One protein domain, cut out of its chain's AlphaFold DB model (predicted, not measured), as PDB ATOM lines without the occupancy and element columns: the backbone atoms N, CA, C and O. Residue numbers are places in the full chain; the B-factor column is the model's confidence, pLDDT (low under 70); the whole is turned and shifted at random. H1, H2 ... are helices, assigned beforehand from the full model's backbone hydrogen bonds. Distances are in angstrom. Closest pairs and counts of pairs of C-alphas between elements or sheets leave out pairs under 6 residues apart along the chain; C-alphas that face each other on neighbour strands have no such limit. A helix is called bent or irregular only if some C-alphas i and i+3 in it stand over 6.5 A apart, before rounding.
ATOM      1  N   GLU A  44       1.128  19.344  35.813       92.00
ATOM      2  CA  GLU A  44       0.117  18.640  36.611       92.00
ATOM      3  C   GLU A  44      -0.450  17.416  35.872       92.00
ATOM      4  O   GLU A  44      -0.729  16.397  36.499       92.00
ATOM      5  N   CYS A  45      -0.574  17.497  34.542       91.88
ATOM      6  CA  CYS A  45      -1.167  16.438  33.716       91.88
ATOM      7  C   CYS A  45      -0.204  15.857  32.666       91.88
ATOM      8  O   CYS A  45      -0.369  14.707  32.262       91.88
ATOM      9  N   HIS A  46       0.795  16.620  32.209       92.75
ATOM     10  CA  HIS A  46       1.694  16.211  31.130       92.75
ATOM     11  C   HIS A  46       3.107  15.903  31.627       92.75
ATOM     12  O   HIS A  46       3.848  16.794  32.038       92.75
ATOM     13  N   ALA A  47       3.511  14.639  31.487       93.62
ATOM     14  CA  ALA A  47       4.896  14.188  31.665       93.62
ATOM     15  C   ALA A  47       5.691  14.126  30.340       93.62
ATOM     16  O   ALA A  47       6.850  13.714  30.326       93.62
ATOM     17  N   ASP A  48       5.061  14.490  29.222       90.38
ATOM     18  CA  ASP A  48       5.619  14.436  27.870       90.38
ATOM     19  C   ASP A  48       6.136  15.814  27.401       90.38
ATOM     20  O   ASP A  48       6.389  16.725  28.195       90.38
ATOM     21  N   SER A  49       6.301  15.988  26.086       87.62
ATOM     22  CA  SER A  49       6.754  17.252  25.495       87.62
ATOM     23  C   SER A  49       5.837  18.443  25.787       87.62
ATOM     24  O   SER A  49       6.314  19.575  25.742       87.62
ATOM     25  N   TRP A  50       4.554  18.228  26.098       88.75
ATOM     26  CA  TRP A  50       3.643  19.312  26.481       88.75
ATOM     27  C   TRP A  50       3.943  19.832  27.885       88.75
ATOM     28  O   TRP A  50       3.852  21.035  28.120       88.75
ATOM     29  N   GLY A  51       4.406  18.966  28.791       91.62
ATOM     30  CA  GLY A  51       4.881  19.370  30.117       91.62
ATOM     31  C   GLY A  51       6.069  20.334  30.040       91.62
ATOM     32  O   GLY A  51       6.157  21.286  30.814       91.62
ATOM     33  N   ALA A  52       6.941  20.163  29.040       89.62
ATOM     34  CA  ALA A  52       8.063  21.072  28.791       89.62
ATOM     35  C   ALA A  52       7.631  22.478  28.322       89.62
ATOM     36  O   ALA A  52       8.429  23.414  28.399       89.62
ATOM     37  N   LEU A  53       6.381  22.647  27.868       90.50
ATOM     38  CA  LEU A  53       5.812  23.934  27.457       90.50
ATOM     39  C   LEU A  53       5.157  24.719  28.613       90.50
ATOM     40  O   LEU A  53       4.437  25.695  28.384       90.50
ATOM     41  N   ASN A  54       5.416  24.313  29.859       91.62
ATOM     42  CA  ASN A  54       4.903  24.981  31.046       91.62
ATOM     43  C   ASN A  54       5.505  26.384  31.221       91.62
ATOM     44  O   ASN A  54       6.667  26.540  31.596       91.62
ATOM     45  N   HIS A  55       4.678  27.412  31.030       89.25
ATOM     46  CA  HIS A  55       5.084  28.813  31.157       89.25
ATOM     47  C   HIS A  55       5.399  29.228  32.601       89.25
ATOM     48  O   HIS A  55       6.073  30.235  32.805       89.25
ATOM     49  N   LYS A  56       4.941  28.465  33.607       89.00
ATOM     50  CA  LYS A  56       5.277  28.713  35.018       89.00
ATOM     51  C   LYS A  56       6.702  28.299  35.377       89.00
ATOM     52  O   LYS A  56       7.190  28.691  36.436       89.00
ATOM     53  N   ALA A  57       7.380  27.526  34.525       88.06
ATOM     54  CA  ALA A  57       8.780  27.205  34.750       88.06
ATOM     55  C   ALA A  57       9.619  28.503  34.707       88.06
ATOM     56  O   ALA A  57       9.543  29.238  33.718       88.06
ATOM     57  N   PRO A  58      10.444  28.799  35.733       84.06
ATOM     58  CA  PRO A  58      11.185  30.064  35.821       84.06
ATOM     59  C   PRO A  58      12.112  30.339  34.632       84.06
ATOM     60  O   PRO A  58      12.435  31.483  34.326       84.06
ATOM     61  N   ASP A  59      12.558  29.283  33.959       84.00
ATOM     62  CA  ASP A  59      13.466  29.332  32.823       84.00
ATOM     63  C   ASP A  59      12.765  29.098  31.479       84.00
ATOM     64  O   ASP A  59      13.449  29.020  30.456       84.00
ATOM     65  N   PHE A  60      11.427  29.029  31.444       88.31
ATOM     66  CA  PHE A  60      10.667  28.793  30.216       88.31
ATOM     67  C   PHE A  60      11.047  29.801  29.127       88.31
ATOM     68  O   PHE A  60      11.478  29.422  28.037       88.31
ATOM     69  N   MET A  61      11.004  31.095  29.458       83.31
ATOM     70  CA  MET A  61      11.403  32.159  28.537       83.31
ATOM     71  C   MET A  61      12.897  32.124  28.207       83.31
ATOM     72  O   MET A  61      13.271  32.461  27.092       83.31
ATOM     73  N   ALA A  62      13.778  31.677  29.101       80.44
ATOM     74  CA  ALA A  62      15.201  31.526  28.774       80.44
ATOM     75  C   ALA A  62      15.451  30.352  27.803       80.44
ATOM     76  O   ALA A  62      16.352  30.399  26.959       80.44
ATOM     77  N   LYS A  63      14.626  29.304  27.899       85.94
ATOM     78  CA  LYS A  63      14.675  28.094  27.073       85.94
ATOM     79  C   LYS A  63      13.769  28.149  25.844       85.94
ATOM     80  O   LYS A  63      13.845  27.227  25.038       85.94
ATOM     81  N   HIS A  64      12.998  29.221  25.626       89.31
ATOM     82  CA  HIS A  64      12.018  29.304  24.530       89.31
ATOM     83  C   HIS A  64      12.615  28.972  23.156       89.31
ATOM     84  O   HIS A  64      11.973  28.316  22.343       89.31
ATOM     85  N   LYS A  65      13.880  29.344  22.913       87.56
ATOM     86  CA  LYS A  65      14.598  29.024  21.670       87.56
ATOM     87  C   LYS A  65      14.687  27.521  21.377       87.56
ATOM     88  O   LYS A  65      14.775  27.137  20.219       87.56
ATOM     89  N   ILE A  66      14.700  26.684  22.417       88.69
ATOM     90  CA  ILE A  66      14.763  25.221  22.308       88.69
ATOM     91  C   ILE A  66      13.410  24.701  21.819       88.69
ATOM     92  O   ILE A  66      13.352  23.853  20.934       88.69
ATOM     93  N   TYR A  67      12.323  25.264  22.347       88.00
ATOM     94  CA  TYR A  67      10.955  24.892  21.987       88.00
ATOM     95  C   TYR A  67      10.498  25.508  20.658       88.00
ATOM     96  O   TYR A  67       9.613  24.964  20.004       88.00
ATOM     97  N   ALA A  68      11.126  26.604  20.218       86.12
ATOM     98  CA  ALA A  68      10.770  27.342  19.005       86.12
ATOM     99  C   ALA A  68      10.860  26.516  17.706       86.12
ATOM    100  O   ALA A  68      10.268  26.902  16.696       86.12
ATOM    101  N   GLY A  69      11.554  25.371  17.719       81.50
ATOM    102  CA  GLY A  69      11.508  24.397  16.621       81.50
ATOM    103  C   GLY A  69      10.098  23.844  16.367       81.50
ATOM    104  O   GLY A  69       9.761  23.508  15.235       81.50
ATOM    105  N   SER A  70       9.241  23.839  17.390       83.81
ATOM    106  CA  SER A  70       7.861  23.354  17.349       83.81
ATOM    107  C   SER A  70       6.854  24.501  17.212       83.81
ATOM    108  O   SER A  70       5.912  24.602  17.996       83.81
ATOM    109  N   LYS A  71       7.016  25.372  16.203       84.88
ATOM    110  CA  LYS A  71       6.121  26.534  15.975       84.88
ATOM    111  C   LYS A  71       4.630  26.179  15.993       84.88
ATOM    112  O   LYS A  71       3.817  26.929  16.524       84.88
ATOM    113  N   PHE A  72       4.278  25.022  15.437       82.94
ATOM    114  CA  PHE A  72       2.899  24.539  15.378       82.94
ATOM    115  C   PHE A  72       2.290  24.303  16.776       82.94
ATOM    116  O   PHE A  72       1.098  24.540  16.968       82.94
ATOM    117  N   ALA A  73       3.094  23.896  17.764       86.62
ATOM    118  CA  ALA A  73       2.636  23.705  19.139       86.62
ATOM    119  C   ALA A  73       2.281  25.053  19.782       86.62
ATOM    120  O   ALA A  73       1.217  25.197  20.374       86.62
ATOM    121  N   CYS A  74       3.110  26.080  19.573       88.75
ATOM    122  CA  CYS A  74       2.823  27.440  20.033       88.75
ATOM    123  C   CYS A  74       1.563  28.012  19.365       88.75
ATOM    124  O   CYS A  74       0.723  28.602  20.041       88.75
ATOM    125  N   ALA A  75       1.394  27.770  18.060       87.25
ATOM    126  CA  ALA A  75       0.239  28.215  17.272       87.25
ATOM    127  C   ALA A  75      -1.098  27.578  17.701       87.25
ATOM    128  O   ALA A  75      -2.163  27.975  17.230       87.25
ATOM    129  N   SER A  76      -1.055  26.583  18.589       85.25
ATOM    130  CA  SER A  76      -2.252  25.951  19.149       85.25
ATOM    131  C   SER A  76      -2.931  26.833  20.203       85.25
ATOM    132  O   SER A  76      -4.134  26.710  20.414       85.25
ATOM    133  N   CYS A  77      -2.179  27.750  20.827       86.12
ATOM    134  CA  CYS A  77      -2.681  28.676  21.850       86.12
ATOM    135  C   CYS A  77      -2.409  30.152  21.515       86.12
ATOM    136  O   CYS A  77      -3.182  31.026  21.902       86.12
ATOM    137  N   HIS A  78      -1.324  30.444  20.794       88.38
ATOM    138  CA  HIS A  78      -0.892  31.800  20.466       88.38
ATOM    139  C   HIS A  78      -1.102  32.128  18.986       88.38
ATOM    140  O   HIS A  78      -1.047  31.261  18.118       88.38
ATOM    141  N   GLN A  79      -1.298  33.414  18.696       88.75
ATOM    142  CA  GLN A  79      -1.290  33.939  17.330       88.75
ATOM    143  C   GLN A  79       0.149  34.134  16.843       88.75
ATOM    144  O   GLN A  79       1.022  34.474  17.636       88.75
ATOM    145  N   GLU A  80       0.398  34.014  15.536       85.94
ATOM    146  CA  GLU A  80       1.743  34.212  14.954       85.94
ATOM    147  C   GLU A  80       2.318  35.610  15.258       85.94
ATOM    148  O   GLU A  80       3.526  35.774  15.422       85.94
ATOM    149  N   SER A  81       1.454  36.622  15.410       86.44
ATOM    150  CA  SER A  81       1.852  37.980  15.800       86.44
ATOM    151  C   SER A  81       2.545  38.043  17.165       86.44
ATOM    152  O   SER A  81       3.371  38.923  17.379       86.44
ATOM    153  N   PHE A  82       2.286  37.091  18.066       87.56
ATOM    154  CA  PHE A  82       2.992  36.995  19.344       87.56
ATOM    155  C   PHE A  82       4.494  36.758  19.145       87.56
ATOM    156  O   PHE A  82       5.325  37.344  19.832       87.56
ATOM    157  N   CYS A  83       4.865  35.930  18.166       86.62
ATOM    158  CA  CYS A  83       6.265  35.697  17.821       86.62
ATOM    159  C   CYS A  83       6.905  36.969  17.240       86.62
ATOM    160  O   CYS A  83       8.083  37.252  17.480       86.62
ATOM    161  N   ALA A  84       6.124  37.741  16.477       84.56
ATOM    162  CA  ALA A  84       6.576  38.963  15.821       84.56
ATOM    163  C   ALA A  84       6.964  40.059  16.825       84.56
ATOM    164  O   ALA A  84       7.920  40.780  16.562       84.56
ATOM    165  N   ASP A  85       6.339  40.109  18.003       82.25
ATOM    166  CA  ASP A  85       6.655  41.096  19.046       82.25
ATOM    167  C   ASP A  85       8.141  41.145  19.441       82.25
ATOM    168  O   ASP A  85       8.634  42.199  19.840       82.25
ATOM    169  N   CYS A  86       8.856  40.020  19.321       82.06
ATOM    170  CA  CYS A  86      10.289  39.933  19.605       82.06
ATOM    171  C   CYS A  86      11.143  39.600  18.370       82.06
ATOM    172  O   CYS A  86      12.291  40.031  18.295       82.06
ATOM    173  N   HIS A  87      10.620  38.822  17.414       83.00
ATOM    174  CA  HIS A  87      11.386  38.349  16.252       83.00
ATOM    175  C   HIS A  87      11.211  39.197  14.986       83.00
ATOM    176  O   HIS A  87      11.940  38.992  14.006       83.00
ATOM    177  N   ALA A  88      10.265  40.138  14.952       75.12
ATOM    178  CA  ALA A  88      10.108  41.007  13.797       75.12
ATOM    179  C   ALA A  88      11.242  42.036  13.751       75.12
ATOM    180  O   ALA A  88      11.395  42.889  14.617       75.12
ATOM    181  N   HIS A  89      12.017  41.992  12.671       63.59
ATOM    182  CA  HIS A  89      13.108  42.936  12.415       63.59
ATOM    183  C   HIS A  89      12.608  44.271  11.826       63.59
ATOM    184  O   HIS A  89      13.412  45.080  11.371       63.59
ATOM    185  N   LYS A  90      11.284  44.464  11.752       62.28
ATOM    186  CA  LYS A  90      10.621  45.587  11.068       62.28
ATOM    187  C   LYS A  90       9.594  46.323  11.933       62.28
ATOM    188  O   LYS A  90       8.940  47.225  11.423       62.28
ATOM    189  N   GLU A  91       9.422  45.929  13.193       67.06
ATOM    190  CA  GLU A  91       8.610  46.714  14.123       67.06
ATOM    191  C   GLU A  91       9.298  48.061  14.369       67.06
ATOM    192  O   GLU A  91      10.525  48.138  14.463       67.06
ATOM    193  N   GLU A  92       8.504  49.126  14.458       71.88
ATOM    194  CA  GLU A  92       9.004  50.494  14.643       71.88
ATOM    195  C   GLU A  92       9.708  50.671  16.001       71.88
ATOM    196  O   GLU A  92      10.591  51.516  16.153       71.88
TER     197      GLU A  92
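Overview. This is residues 44 to 92 of the 145 residues of the protein "Cytochrome C" of Geobacter sp. FeAm09 (UniProt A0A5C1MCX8). An irregular helix, H1, stands crosswise in the middle of a loose, elongated chain, with the winding, unnamed residues 44 to 59 towards one end and the short helix H2 towards the other. Residues 84 to 92, of which 84 to 87 belong to H2, stick out. The printed part has 49 residues, with H1 then H2 and no named strand; it is all helix, though under half its residues are in named elements. The radius of gyration of the C-alphas is 12.1 A, and the spans are 40 by 21 by 16 A.

Along the chain. Find C-alpha 60 at (10.667, 28.793, 30.216); from there H1, residues 60 to 74, runs 12.9 A. It is irregular: C-alphas 69 and 72 are 8.7 A apart. H2, residues 80 to 87, runs 10.6 A to C-alpha 87 at (11.386, 38.349, 16.252).

Arrangement. H1 and H2 are near each other, with 7 pairs of C-alphas within 10 A. Look for O i to N i+4 pairs within hydrogen-bond range: H1 has 2 of 11, beside 6 of 12 O i to N i+3 pairs, and H2 has 3 of 4.

Size, cuts and confidence. The farthest C-alphas, of Cys 45 and Glu 92, are 40.3 A apart. The H1 to H2 link is tight. The printed part has no cut; pLDDT is under 70 at residues 89 to 91.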